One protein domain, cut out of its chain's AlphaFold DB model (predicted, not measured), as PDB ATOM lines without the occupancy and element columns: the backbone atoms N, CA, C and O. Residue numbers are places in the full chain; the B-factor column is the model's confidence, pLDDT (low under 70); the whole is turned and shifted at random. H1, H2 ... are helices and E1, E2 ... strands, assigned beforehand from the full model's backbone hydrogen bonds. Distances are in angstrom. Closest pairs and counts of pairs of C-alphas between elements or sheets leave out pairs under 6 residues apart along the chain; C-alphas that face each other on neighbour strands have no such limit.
ATOM      1  N   ASP A  25      79.170  36.344  66.922       62.25
ATOM      2  CA  ASP A  25      80.016  36.426  68.111       62.25
ATOM      3  C   ASP A  25      79.319  35.716  69.268       62.25
ATOM      4  O   ASP A  25      78.463  36.271  69.964       62.25
ATOM      5  N   THR A  26      79.674  34.453  69.482       64.06
ATOM      6  CA  THR A  26      79.187  33.710  70.641       64.06
ATOM      7  C   THR A  26      80.044  34.064  71.847       64.06
ATOM      8  O   THR A  26      81.257  33.845  71.837       64.06
ATOM      9  N   ARG A  27      79.415  34.590  72.900       59.09
ATOM     10  CA  ARG A  27      80.035  34.722  74.221       59.09
ATOM     11  C   ARG A  27      79.694  33.460  75.013       59.09
ATOM     12  O   ARG A  27      78.528  33.265  75.342       59.09
ATOM     13  N   ARG A  28      80.675  32.595  75.269       57.59
ATOM     14  CA  ARG A  28      80.558  31.579  76.326       57.59
ATOM     15  C   ARG A  28      81.006  32.222  77.637       57.59
ATOM     16  O   ARG A  28      81.822  33.141  77.606       57.59
ATOM     17  N   GLU A  29      80.431  31.806  78.761       63.69
ATOM     18  CA  GLU A  29      80.761  32.398  80.068       63.69
ATOM     19  C   GLU A  29      82.236  32.170  80.447       63.69
ATOM     20  O   GLU A  29      82.845  33.074  81.009       63.69
ATOM     21  N   ASP A  30      82.841  31.063  79.998       58.19
ATOM     22  CA  ASP A  30      84.224  30.688  80.347       58.19
ATOM     23  C   ASP A  30      85.268  30.881  79.235       58.19
ATOM     24  O   ASP A  30      86.470  30.794  79.474       58.19
ATOM     25  N   GLU A  31      84.854  31.163  78.001       60.12
ATOM     26  CA  GLU A  31      85.776  31.319  76.875       60.12
ATOM     27  C   GLU A  31      85.369  32.560  76.084       60.12
ATOM     28  O   GLU A  31      84.207  32.698  75.694       60.12
ATOM     29  N   GLY A  32      86.323  33.478  75.889       65.00
ATOM     30  CA  GLY A  32      86.131  34.789  75.260       65.00
ATOM     31  C   GLY A  32      85.478  34.764  73.868       65.00
ATOM     32  O   GLY A  32      85.062  33.729  73.354       65.00
ATOM     33  N   ARG A  33      85.360  35.939  73.232       71.25
ATOM     34  CA  ARG A  33      84.679  36.066  71.928       71.25
ATOM     35  C   ARG A  33      85.290  35.116  70.893       71.25
ATOM     36  O   ARG A  33      86.500  35.122  70.680       71.25
ATOM     37  N   ARG A  34      84.435  34.321  70.247       72.56
ATOM     38  CA  ARG A  34      84.801  33.420  69.150       72.56
ATOM     39  C   ARG A  34      84.082  33.845  67.880       72.56
ATOM     40  O   ARG A  34      82.856  33.913  67.877       72.56
ATOM     41  N   HIS A  35      84.854  34.058  66.820       77.94
ATOM     42  CA  HIS A  35      84.341  34.258  65.470       77.94
ATOM     43  C   HIS A  35      84.235  32.903  64.770       77.94
ATOM     44  O   HIS A  35      85.208  32.148  64.710       77.94
ATOM     45  N   LEU A  36      83.053  32.587  64.252       79.44
ATOM     46  CA  LEU A  36      82.795  31.360  63.502       79.44
ATOM     47  C   LEU A  36      82.513  31.717  62.044       79.44
ATOM     48  O   LEU A  36      81.786  32.666  61.774       79.44
ATOM     49  N   PHE A  37      83.047  30.941  61.104       84.25
ATOM     50  CA  PHE A  37      82.809  31.132  59.672       84.25
ATOM     51  C   PHE A  37      82.118  29.901  59.097       84.25
ATOM     52  O   PHE A  37      82.506  28.769  59.380       84.25
ATOM     53  N   TRP A  38      81.090  30.125  58.291       84.31
ATOM     54  CA  TRP A  38      80.263  29.085  57.683       84.31
ATOM     55  C   TRP A  38      79.783  29.591  56.303       84.31
ATOM     56  O   TRP A  38      79.916  30.777  55.997       84.31
ATOM     57  N   SER A  39      79.218  28.716  55.460       89.06
ATOM     58  CA  SER A  39      78.700  29.092  54.123       89.06
ATOM     59  C   SER A  39      77.234  29.586  54.092       89.06
ATOM     60  O   SER A  39      76.917  30.452  53.286       89.06
ATOM     61  N   LEU A  40      76.349  29.088  54.974       86.62
ATOM     62  CA  LEU A  40      75.010  29.645  55.285       86.62
ATOM     63  C   LEU A  40      74.702  29.799  56.813       86.62
ATOM     64  O   LEU A  40      74.911  28.840  57.556       86.62
ATOM     65  N   THR A  41      74.220  30.971  57.294       87.69
ATOM     66  CA  THR A  41      73.692  31.171  58.667       87.69
ATOM     67  C   THR A  41      72.208  31.257  58.545       87.69
ATOM     68  O   THR A  41      71.668  31.933  57.671       87.69
ATOM     69  N   ILE A  42      71.570  30.716  59.566       89.56
ATOM     70  CA  ILE A  42      70.176  30.967  59.834       89.56
ATOM     71  C   ILE A  42      70.110  31.579  61.232       89.56
ATOM     72  O   ILE A  42      70.549  30.971  62.207       89.56
ATOM     73  N   VAL A  43      69.617  32.816  61.317       90.00
ATOM     74  CA  VAL A  43      69.449  33.538  62.582       90.00
ATOM     75  C   VAL A  43      68.031  33.292  63.106       90.00
ATOM     76  O   VAL A  43      67.060  33.727  62.492       90.00
ATOM     77  N   CYS A  44      67.916  32.612  64.251       90.56
ATOM     78  CA  CYS A  44      66.641  32.242  64.889       90.56
ATOM     79  C   CYS A  44      66.504  32.833  66.310       90.56
ATOM     80  O   CYS A  44      66.100  32.140  67.240       90.56
ATOM     81  N   ASP A  45      66.856  34.107  66.506       88.62
ATOM     82  CA  ASP A  45      66.904  34.780  67.822       88.62
ATOM     83  C   ASP A  45      65.574  35.442  68.264       88.62
ATOM     84  O   ASP A  45      65.501  36.126  69.289       88.62
ATOM     85  N   GLY A  46      64.484  35.192  67.532       90.06
ATOM     86  CA  GLY A  46      63.116  35.539  67.928       90.06
ATOM     87  C   GLY A  46      62.742  37.022  67.776       90.06
ATOM     88  O   GLY A  46      63.341  37.794  67.027       90.06
ATOM     89  N   CYS A  47      61.685  37.454  68.477       85.06
ATOM     90  CA  CYS A  47      61.073  38.772  68.251       85.06
ATOM     91  C   CYS A  47      61.932  39.974  68.695       85.06
ATOM     92  O   CYS A  47      61.807  41.046  68.100       85.06
ATOM     93  N   ALA A  48      62.870  39.822  69.640       85.56
ATOM     94  CA  ALA A  48      63.887  40.851  69.929       85.56
ATOM     95  C   ALA A  48      65.243  40.523  69.301       85.56
ATOM     96  O   ALA A  48      66.283  40.654  69.946       85.56
ATOM     97  N   SER A  49      65.201  40.097  68.040       88.44
ATOM     98  CA  SER A  49      66.398  39.878  67.249       88.44
ATOM     99  C   SER A  49      67.310  41.101  67.234       88.44
ATOM    100  O   SER A  49      66.850  42.223  66.988       88.44
ATOM    101  N   ARG A  50      68.603  40.877  67.476       85.50
ATOM    102  CA  ARG A  50      69.624  41.936  67.420       85.50
ATOM    103  C   ARG A  50      70.038  42.227  65.984       85.50
ATOM    104  O   ARG A  50      70.205  43.386  65.624       85.50
ATOM    105  N   PHE A  51      70.113  41.180  65.171       87.69
ATOM    106  CA  PHE A  51      70.561  41.239  63.781       87.69
ATOM    107  C   PHE A  51      69.514  41.847  62.847       87.69
ATOM    108  O   PHE A  51      69.851  42.360  61.786       87.69
ATOM    109  N   ARG A  52      68.232  41.840  63.234       88.06
ATOM    110  CA  ARG A  52      67.143  42.332  62.378       88.06
ATOM    111  C   ARG A  52      67.373  43.749  61.840       88.06
ATOM    112  O   ARG A  52      67.001  44.003  60.701       88.06
ATOM    113  N   LYS A  53      67.976  44.649  62.626       86.12
ATOM    114  CA  LYS A  53      68.217  46.047  62.221       86.12
ATOM    115  C   LYS A  53      69.179  46.172  61.038       86.12
ATOM    116  O   LYS A  53      69.028  47.086  60.236       86.12
ATOM    117  N   ASP A  54      70.127  45.246  60.921       87.25
ATOM    118  CA  ASP A  54      71.189  45.318  59.914       87.25
ATOM    119  C   ASP A  54      70.718  44.803  58.545       87.25
ATOM    120  O   ASP A  54      71.210  45.240  57.502       87.25
ATOM    121  N   TYR A  55      69.734  43.895  58.545       87.75
ATOM    122  CA  TYR A  55      69.237  43.221  57.339       87.75
ATOM    123  C   TYR A  55      67.838  43.673  56.900       87.75
ATOM    124  O   TYR A  55      67.487  43.507  55.734       87.75
ATOM    125  N   ILE A  56      67.029  44.250  57.795       89.06
ATOM    126  CA  ILE A  56      65.648  44.659  57.513       89.06
ATOM    127  C   ILE A  56      65.461  46.134  57.890       89.06
ATOM    128  O   ILE A  56      65.563  46.506  59.053       89.06
ATOM    129  N   GLN A  57      65.109  46.970  56.905       88.50
ATOM    130  CA  GLN A  57      64.896  48.419  57.090       88.50
ATOM    131  C   GLN A  57      63.610  48.760  57.861       88.50
ATOM    132  O   GLN A  57      63.436  49.865  58.373       88.50
ATOM    133  N   ARG A  58      62.667  47.816  57.933       88.88
ATOM    134  CA  ARG A  58      61.378  48.025  58.590       88.88
ATOM    135  C   ARG A  58      61.520  47.876  60.103       88.88
ATOM    136  O   ARG A  58      61.831  46.797  60.607       88.88
ATOM    137  N   THR A  59      61.213  48.947  60.827       86.62
ATOM    138  CA  THR A  59      61.175  48.923  62.292       86.62
ATOM    139  C   THR A  59      59.838  48.334  62.762       86.62
ATOM    140  O   THR A  59      58.791  48.734  62.247       86.62
ATOM    141  N   PRO A  60      59.836  47.371  63.703       86.62
ATOM    142  CA  PRO A  60      58.597  46.853  64.273       86.62
ATOM    143  C   PRO A  60      57.888  47.947  65.075       86.62
ATOM    144  O   PRO A  60      58.521  48.663  65.848       86.62
ATOM    145  N   ILE A  61      56.574  48.054  64.895       87.69
ATOM    146  CA  ILE A  61      55.716  48.981  65.634       87.69
ATOM    147  C   ILE A  61      54.910  48.151  66.631       87.69
ATOM    148  O   ILE A  61      54.202  47.229  66.223       87.69
ATOM    149  N   THR A  62      55.023  48.467  67.918       84.31
ATOM    150  CA  THR A  62      54.194  47.860  68.968       84.31
ATOM    151  C   THR A  62      52.914  48.678  69.106       84.31
ATOM    152  O   THR A  62      52.974  49.887  69.310       84.31
ATOM    153  N   THR A  63      51.763  48.036  68.910       86.19
ATOM    154  CA  THR A  63      50.436  48.670  69.021       86.19
ATOM    155  C   THR A  63      49.759  48.375  70.354       86.19
ATOM    156  O   THR A  63      48.952  49.165  70.851       86.19
ATOM    157  N   SER A  64      50.032  47.196  70.902       87.81
ATOM    158  CA  SER A  64      49.434  46.699  72.127       87.81
ATOM    159  C   SER A  64      50.326  45.646  72.776       87.81
ATOM    160  O   SER A  64      51.276  45.129  72.178       87.81
ATOM    161  N   LYS A  65      50.020  45.356  74.037       87.81
ATOM    162  CA  LYS A  65      50.765  44.460  74.911       87.81
ATOM    163  C   LYS A  65      49.815  43.439  75.502       87.81
ATOM    164  O   LYS A  65      48.771  43.796  76.045       87.81
ATOM    165  N   PHE A  66      50.215  42.176  75.456       90.38
ATOM    166  CA  PHE A  66      49.466  41.116  76.109       90.38
ATOM    167  C   PHE A  66      49.923  40.953  77.555       90.38
ATOM    168  O   PHE A  66      51.114  40.861  77.851       90.38
ATOM    169  N   TYR A  67      48.964  40.881  78.465       89.31
ATOM    170  CA  TYR A  67      49.200  40.543  79.861       89.31
ATOM    171  C   TYR A  67      48.703  39.127  80.105       89.31
ATOM    172  O   TYR A  67      47.522  38.839  79.914       89.31
ATOM    173  N   GLY A  68      49.623  38.245  80.490       90.19
ATOM    174  CA  GLY A  68      49.337  36.859  80.814       90.19
ATOM    175  C   GLY A  68      48.975  36.694  82.281       90.19
ATOM    176  O   GLY A  68      49.696  37.149  83.169       90.19
ATOM    177  N   LEU A  69      47.871  36.002  82.530       88.56
ATOM    178  CA  LEU A  69      47.486  35.487  83.835       88.56
ATOM    179  C   LEU A  69      47.335  33.973  83.733       88.56
ATOM    180  O   LEU A  69      46.775  33.465  82.765       88.56
ATOM    181  N   GLU A  70      47.780  33.264  84.759       88.75
ATOM    182  CA  GLU A  70      47.559  31.827  84.896       88.75
ATOM    183  C   GLU A  70      46.615  31.569  86.063       88.75
ATOM    184  O   GLU A  70      46.822  32.059  87.176       88.75
ATOM    185  N   LYS A  71      45.549  30.817  85.789       85.81
ATOM    186  CA  LYS A  71      44.543  30.427  86.767       85.81
ATOM    187  C   LYS A  71      44.501  28.908  86.875       85.81
ATOM    188  O   LYS A  71      44.369  28.214  85.865       85.81
ATOM    189  N   LYS A  72      44.571  28.423  88.115       87.62
ATOM    190  CA  LYS A  72      44.379  27.011  88.451       87.62
ATOM    191  C   LYS A  72      42.893  26.678  88.547       87.62
ATOM    192  O   LYS A  72      42.111  27.506  89.017       87.62
ATOM    193  N   ASP A  73      42.524  25.497  88.064       85.12
ATOM    194  CA  ASP A  73      41.190  24.895  88.184       85.12
ATOM    195  C   ASP A  73      40.048  25.808  87.708       85.12
ATOM    196  O   ASP A  73      38.983  25.922  88.318       85.12
ATOM    197  N   ALA A  74      40.271  26.504  86.589       82.12
ATOM    198  CA  ALA A  74      39.236  27.315  85.968       82.12
ATOM    199  C   ALA A  74      38.230  26.425  85.221       82.12
ATOM    200  O   ALA A  74      38.578  25.745  84.258       82.12
ATOM    201  N   VAL A  75      36.959  26.484  85.625       84.25
ATOM    202  CA  VAL A  75      35.860  25.874  84.866       84.25
ATOM    203  C   VAL A  75      35.627  26.706  83.607       84.25
ATOM    204  O   VAL A  75      35.267  27.878  83.709       84.25
ATOM    205  N   LEU A  76      35.855  26.116  82.432       84.69
ATOM    206  CA  LEU A  76      35.596  26.747  81.136       84.69
ATOM    207  C   LEU A  76      34.239  26.311  80.561       84.69
ATOM    208  O   LEU A  76      33.810  25.192  80.835       84.69
ATOM    209  N   PRO A  77      33.574  27.149  79.737       83.81
ATOM    210  CA  PRO A  77      32.275  26.813  79.145       83.81
ATOM    211  C   PRO A  77      32.342  25.596  78.216       83.81
ATOM    212  O   PRO A  77      31.436  24.770  78.211       83.81
ATOM    213  N   ALA A  78      33.436  25.484  77.456       86.75
ATOM    214  CA  ALA A  78      33.789  24.290  76.699       86.75
ATOM    215  C   ALA A  78      35.224  23.881  77.071       86.75
ATOM    216  O   ALA A  78      36.149  24.673  76.840       86.75
ATOM    217  N   PRO A  79      35.430  22.700  77.681       84.69
ATOM    218  CA  PRO A  79      36.769  22.201  77.969       84.69
ATOM    219  C   PRO A  79      37.521  21.903  76.662       84.69
ATOM    220  O   PRO A  79      36.909  21.607  75.639       84.69
ATOM    221  N   TYR A  80      38.852  21.990  76.697       85.81
ATOM    222  CA  TYR A  80      39.754  21.733  75.562       85.81
ATOM    223  C   TYR A  80      39.610  22.685  74.367       85.81
ATOM    224  O   TYR A  80      40.110  22.395  73.278       85.81
ATOM    225  N   HIS A  81      38.936  23.823  74.537       89.50
ATOM    226  CA  HIS A  81      38.778  24.840  73.499       89.50
ATOM    227  C   HIS A  81      39.319  26.191  73.968       89.50
ATOM    228  O   HIS A  81      39.235  26.545  75.146       89.50
ATOM    229  N   GLY A  82      39.886  26.944  73.024       91.44
ATOM    230  CA  GLY A  82      40.242  28.340  73.238       91.44
ATOM    231  C   GLY A  82      38.993  29.213  73.187       91.44
ATOM    232  O   GLY A  82      38.195  29.107  72.258       91.44
ATOM    233  N   HIS A  83      38.831  30.085  74.173       90.44
ATOM    234  CA  HIS A  83      37.734  31.041  74.258       90.44
ATOM    235  C   HIS A  83      38.263  32.439  73.977       90.44
ATOM    236  O   HIS A  83      39.231  32.883  74.592       90.44
ATOM    237  N   VAL A  84      37.603  33.151  73.071       92.25
ATOM    238  CA  VAL A  84      37.846  34.575  72.846       92.25
ATOM    239  C   VAL A  84      36.676  35.329  73.452       92.25
ATOM    240  O   VAL A  84      35.542  35.192  73.000       92.25
ATOM    241  N   ILE A  85      36.944  36.108  74.495       88.38
ATOM    242  CA  ILE A  85      35.947  36.979  75.108       88.38
ATOM    243  C   ILE A  85      36.078  38.352  74.459       88.38
ATOM    244  O   ILE A  85      37.083  39.047  74.629       88.38
ATOM    245  N   LEU A  86      35.037  38.721  73.717       88.75
ATOM    246  CA  LEU A  86      34.862  40.044  73.136       88.75
ATOM    247  C   LEU A  86      33.840  40.801  73.988       88.75
ATOM    248  O   LEU A  86      32.739  40.306  74.218       88.75
ATOM    249  N   GLY A  87      34.205  41.983  74.467       80.62
ATOM    250  CA  GLY A  87      33.299  42.881  75.176       80.62
ATOM    251  C   GLY A  87      33.655  44.334  74.891       80.62
ATOM    252  O   GLY A  87      34.532  44.604  74.074       80.62
ATOM    253  N   ASP A  88      33.004  45.264  75.589       75.06
ATOM    254  CA  ASP A  88      33.280  46.706  75.450       75.06
ATOM    255  C   ASP A  88      34.705  47.083  75.911       75.06
ATOM    256  O   ASP A  88      35.232  48.143  75.573       75.06
ATOM    257  N   SER A  89      35.336  46.205  76.695       78.94
ATOM    258  CA  SER A  89      36.730  46.284  77.134       78.94
ATOM    259  C   SER A  89      37.697  45.549  76.194       78.94
ATOM    260  O   SER A  89      37.293  44.825  75.292       78.94
ATOM    261  N   SER A  90      38.998  45.680  76.470       83.81
ATOM    262  CA  SER A  90      40.082  44.896  75.862       83.81
ATOM    263  C   SER A  90      39.736  43.413  75.622       83.81
ATOM    264  O   SER A  90      39.220  42.771  76.544       83.81
ATOM    265  N   PRO A  91      40.052  42.849  74.438       90.75
ATOM    266  CA  PRO A  91      39.779  41.447  74.145       90.75
ATOM    267  C   PRO A  91      40.645  40.522  75.007       90.75
ATOM    268  O   PRO A  91      41.809  40.818  75.301       90.75
ATOM    269  N   ILE A  92      40.062  39.390  75.410       90.69
ATOM    270  CA  ILE A  92      40.720  38.394  76.263       90.69
ATOM    271  C   ILE A  92      40.728  37.041  75.553       90.69
ATOM    272  O   ILE A  92      39.679  36.535  75.157       90.69
ATOM    273  N   LEU A  93      41.908  36.436  75.440       92.19
ATOM    274  CA  LEU A  93      42.096  35.081  74.933       92.19
ATOM    275  C   LEU A  93      42.342  34.126  76.104       92.19
ATOM    276  O   LEU A  93      43.296  34.292  76.858       92.19
ATOM    277  N   LEU A  94      41.489  33.120  76.251       92.12
ATOM    278  CA  LEU A  94      41.553  32.106  77.299       92.12
ATOM    279  C   LEU A  94      41.789  30.739  76.678       92.12
ATOM    280  O   LEU A  94      41.078  30.351  75.759       92.12
ATOM    281  N   TYR A  95      42.740  29.978  77.198       92.75
ATOM    282  CA  TYR A  95      42.945  28.599  76.765       92.75
ATOM    283  C   TYR A  95      43.595  27.767  77.863       92.75
ATOM    284  O   TYR A  95      44.319  28.282  78.719       92.75
ATOM    285  N   GLN A  96      43.328  26.466  77.843       91.19
ATOM    286  CA  GLN A  96      43.966  25.522  78.754       91.19
ATOM    287  C   GLN A  96      45.368  25.192  78.251       91.19
ATOM    288  O   GLN A  96      45.561  24.913  77.069       91.19
ATOM    289  N   ILE A  97      46.339  25.245  79.156       91.12
ATOM    290  CA  ILE A  97      47.718  24.801  78.910       91.12
ATOM    291  C   ILE A  97      47.894  23.362  79.389       91.12
ATOM    292  O   ILE A  97      48.618  22.589  78.771       91.12
ATOM    293  N   GLY A  98      47.194  23.001  80.463       87.56
ATOM    294  CA  GLY A  98      47.159  21.652  81.008       87.56
ATOM    295  C   GLY A  98      45.772  21.308  81.539       87.56
ATOM    296  O   GLY A  98      44.812  22.053  81.347       87.56
ATOM    297  N   THR A  99      45.667  20.186  82.245       85.75
ATOM    298  CA  THR A  99      44.400  19.710  82.829       85.75
ATOM    299  C   THR A  99      43.859  20.640  83.916       85.75
ATOM    300  O   THR A  99      42.647  20.793  84.036       85.75
ATOM    301  N   HIS A 100      44.753  21.298  84.657       86.31
ATOM    302  CA  HIS A 100      44.418  22.194  85.770       86.31
ATOM    303  C   HIS A 100      44.821  23.649  85.522       86.31
ATOM    304  O   HIS A 100      44.514  24.518  86.333       86.31
ATOM    305  N   GLU A 101      45.501  23.951  84.416       88.62
ATOM    306  CA  GLU A 101      46.080  25.272  84.169       88.62
ATOM    307  C   GLU A 101      45.417  25.942  82.972       88.62
ATOM    308  O   GLU A 101      45.416  25.420  81.857       88.62
ATOM    309  N   THR A 102      44.865  27.130  83.205       89.19
ATOM    310  CA  THR A 102      44.277  27.981  82.169       89.19
ATOM    311  C   THR A 102      45.038  29.291  82.094       89.19
ATOM    312  O   THR A 102      45.213  29.967  83.108       89.19
ATOM    313  N   ARG A 103      45.454  29.685  80.889       93.06
ATOM    314  CA  ARG A 103      46.073  30.983  80.637       93.06
ATOM    315  C   ARG A 103      45.060  31.945  80.038       93.06
ATOM    316  O   ARG A 103      44.338  31.604  79.106       93.06
ATOM    317  N   ALA A 104      45.039  33.151  80.588       91.00
ATOM    318  CA  ALA A 104      44.316  34.298  80.073       91.00
ATOM    319  C   ALA A 104      45.324  35.314  79.533       91.00
ATOM    320  O   ALA A 104      46.239  35.711  80.250       91.00
ATOM    321  N   LEU A 105      45.157  35.740  78.288       92.56
ATOM    322  CA  LEU A 105      45.920  36.806  77.657       92.56
ATOM    323  C   LEU A 105      44.990  37.994  77.436       92.56
ATOM    324  O   LEU A 105      44.005  37.884  76.712       92.56
ATOM    325  N   ILE A 106      45.299  39.117  78.070       90.75
ATOM    326  CA  ILE A 106      44.517  40.352  77.979       90.75
ATOM    327  C   ILE A 106      45.270  41.323  77.074       90.75
ATOM    328  O   ILE A 106      46.409  41.674  77.385       90.75
ATOM    329  N   ASP A 107      44.650  41.756  75.977       90.00
ATOM    330  CA  ASP A 107      45.244  42.723  75.047       90.00
ATOM    331  C   ASP A 107      45.057  44.163  75.541       90.00
ATOM    332  O   ASP A 107      43.941  44.678  75.598       90.00
ATOM    333  N   VAL A 108      46.137  44.851  75.896       86.81
ATOM    334  CA  VAL A 108      46.096  46.238  76.373       86.81
ATOM    335  C   VAL A 108      46.783  47.139  75.358       86.81
ATOM    336  O   VAL A 108      47.969  46.981  75.076       86.81
ATOM    337  N   LYS A 109      46.047  48.115  74.817       85.12
ATOM    338  CA  LYS A 109      46.589  49.085  73.856       85.12
ATOM    339  C   LYS A 109      47.670  49.963  74.487       85.12
ATOM    340  O   LYS A 109      47.522  50.432  75.620       85.12
ATOM    341  N   ASP A 110      48.720  50.238  73.717       73.75
ATOM    342  CA  ASP A 110      49.781  51.151  74.132       73.75
ATOM    343  C   ASP A 110      49.239  52.586  74.272       73.75
ATOM    344  O   ASP A 110      48.463  53.066  73.448       73.75
ATOM    345  N   GLY A 111      49.611  53.274  75.358       67.38
ATOM    346  CA  GLY A 111      49.149  54.640  75.664       67.38
ATOM    347  C   GLY A 111      47.913  54.731  76.568       67.38
ATOM    348  O   GLY A 111      47.517  55.831  76.961       67.38
ATOM    349  N   CYS A 112      47.331  53.601  76.975       57.38
ATOM    350  CA  CYS A 112      46.274  53.589  77.981       57.38
ATOM    351  C   CYS A 112      46.854  53.947  79.369       57.38
ATOM    352  O   CYS A 112      47.491  53.125  80.024       57.38
ATOM    353  N   ARG A 113      46.659  55.197  79.832       50.03
ATOM    354  CA  ARG A 113      47.109  55.666  81.167       50.03
ATOM    355  C   ARG A 113      46.441  54.919  82.319       50.03
ATOM    356  O   ARG A 113      46.985  54.892  83.425       50.03
ATOM    357  N   SER A 114      45.298  54.283  82.071       49.44
ATOM    358  CA  SER A 114      44.839  53.216  82.943       49.44
ATOM    359  C   SER A 114      45.715  51.996  82.686       49.44
ATOM    360  O   SER A 114      45.368  51.091  81.933       49.44
ATOM    361  N   SER A 115      46.825  51.923  83.419       44.66
ATOM    362  CA  SER A 115      47.207  50.647  84.023       44.66
ATOM    363  C   SER A 115      45.925  49.899  84.418       44.66
ATOM    364  O   SER A 115      45.036  50.571  84.964       44.66
ATOM    365  N   PRO A 116      45.800  48.574  84.228       50.16
ATOM    366  CA  PRO A 116      44.753  47.794  84.880       50.16
ATOM    367  C   PRO A 116      45.026  47.767  86.398       50.16
ATOM    368  O   PRO A 116      45.244  46.734  87.015       50.16
ATOM    369  N   LYS A 117      45.073  48.949  87.019       35.19
ATOM    370  CA  LYS A 117      44.983  49.158  88.445       35.19
ATOM    371  C   LYS A 117      43.549  48.784  88.779       35.19
ATOM    372  O   LYS A 117      42.599  49.415  88.322       35.19
ATOM    373  N   SER A 118      43.449  47.679  89.503       39.41
ATOM    374  CA  SER A 118      42.337  47.287  90.366       39.41
ATOM    375  C   SER A 118      40.970  46.979  89.763       39.41
ATOM    376  O   SER A 118      40.108  46.540  90.519       39.41
ATOM    377  N   ARG A 119      40.742  47.072  88.449       39.97
ATOM    378  CA  ARG A 119      39.553  46.441  87.853       39.97
ATOM    379  C   ARG A 119      39.926  45.103  87.236       39.97
ATOM    380  O   ARG A 119      39.901  44.935  86.022       39.97
ATOM    381  N   ILE A 120      40.277  44.149  88.104       43.34
ATOM    382  CA  ILE A 120      40.116  42.730  87.782       43.34
ATOM    383  C   ILE A 120      38.639  42.603  87.428       43.34
ATOM    384  O   ILE A 120      37.790  42.637  88.317       43.34
ATOM    385  N   ILE A 121      38.311  42.577  86.134       45.44
ATOM    386  CA  ILE A 121      36.973  42.184  85.715       45.44
ATOM    387  C   ILE A 121      36.840  40.776  86.284       45.44
ATOM    388  O   ILE A 121      37.657  39.921  85.922       45.44
ATOM    389  N   PRO A 122      35.913  40.517  87.223       42.38
ATOM    390  CA  PRO A 122      35.674  39.152  87.628       42.38
ATOM    391  C   PRO A 122      35.226  38.441  86.356       42.38
ATOM    392  O   PRO A 122      34.117  38.673  85.876       42.38
ATOM    393  N   ILE A 123      36.108  37.630  85.764       48.59
ATOM    394  CA  ILE A 123      35.738  36.736  84.672       48.59
ATOM    395  C   ILE A 123      34.839  35.702  85.336       48.59
ATOM    396  O   ILE A 123      35.282  34.667  85.839       48.59
ATOM    397  N   ARG A 124      33.560  36.054  85.447       44.28
ATOM    398  CA  ARG A 124      32.525  35.207  86.002       44.28
ATOM    399  C   ARG A 124      32.180  34.220  84.900       44.28
ATOM    400  O   ARG A 124      31.209  34.386  84.174       44.28
ATOM    401  N   ILE A 125      33.029  33.205  84.748       48.31
ATOM    402  CA  ILE A 125      32.714  32.024  83.948       48.31
ATOM    403  C   ILE A 125      31.708  31.212  84.763       48.31
ATOM    404  O   ILE A 125      32.026  30.201  85.382       48.31
ATOM    405  N   THR A 126      30.492  31.729  84.897       38.03
ATOM    406  CA  THR A 126      29.400  30.962  85.477       38.03
ATOM    407  C   THR A 126      28.967  29.933  84.445       38.03
ATOM    408  O   THR A 126      28.458  30.283  83.384       38.03
ATOM    409  N   SER A 127      29.162  28.663  84.799       40.62
ATOM    410  CA  SER A 127      28.671  27.454  84.117       40.62
ATOM    411  C   SER A 127      27.176  27.509  83.725       40.62
ATOM    412  O   SER A 127      26.713  26.771  82.858       40.62
ATOM    413  N   THR A 128      26.401  28.445  84.277       40.19
ATOM    414  CA  THR A 128      24.966  28.609  84.015       40.19
ATOM    415  C   THR A 128      24.587  28.996  82.580       40.19
ATOM    416  O   THR A 128      23.401  28.964  82.261       40.19
TER     417      THR A 128
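AT A GLANCE: This is residues 25 to 128 of the 191 residues of the protein "Squalene monooxygenase" of Verruconis gallopava (UniProt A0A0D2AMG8). With little regular structure, this is a small twisted sheet of four strands from which residues 25 to 63, mostly loop, reach far out as an arm. Among 104 printed residues, 30 lie in H1, E1, E2, E3 and E4, mostly strand; the antiparallel sheet runs E1 E4 E3 E2. It is extended, radius of gyration of the C-alphas 20.7 A, spanning 63 by 35 by 26 A.

IN THESE COORDINATES: Find C-alpha 64 at (49.434, 46.699, 72.127), where E1, residues 64 to 72, begins its 26.1 A. E4, residues 101 to 109, 26.0 A, ends at (46.589, 49.085, 73.856). Look for E2 at residues 83 to 85, 6.3 A; E3 at 92 to 96, 13.5 A; H1 at 52 to 55, 5.5 A.

HOW THE PARTS SIT: E1 and E4 are antiparallel at 159 degrees, N 67 and O 106 2.9 A apart. Hairpin E3 and E4 has N 105 and O 93 at 2.8 A; hairpin E2 and E3, N 85 and O 92 at 2.8 A. E2 E3 E4 form a meander, successive antiparallel neighbours; E1, antiparallel neighbour of E4, completes a Greek key. H1 is not on the sheet; too short for an O i to N i+4 pair, it has one O i to N i+3 pair, within range.

THE WHOLE: The farthest C-alphas, Phe 37 and Thr 128, are 62.8 A apart. The printed part has no cut; no link is long. pLDDT is under 70 at residues 25 to 32 and 111 to 128.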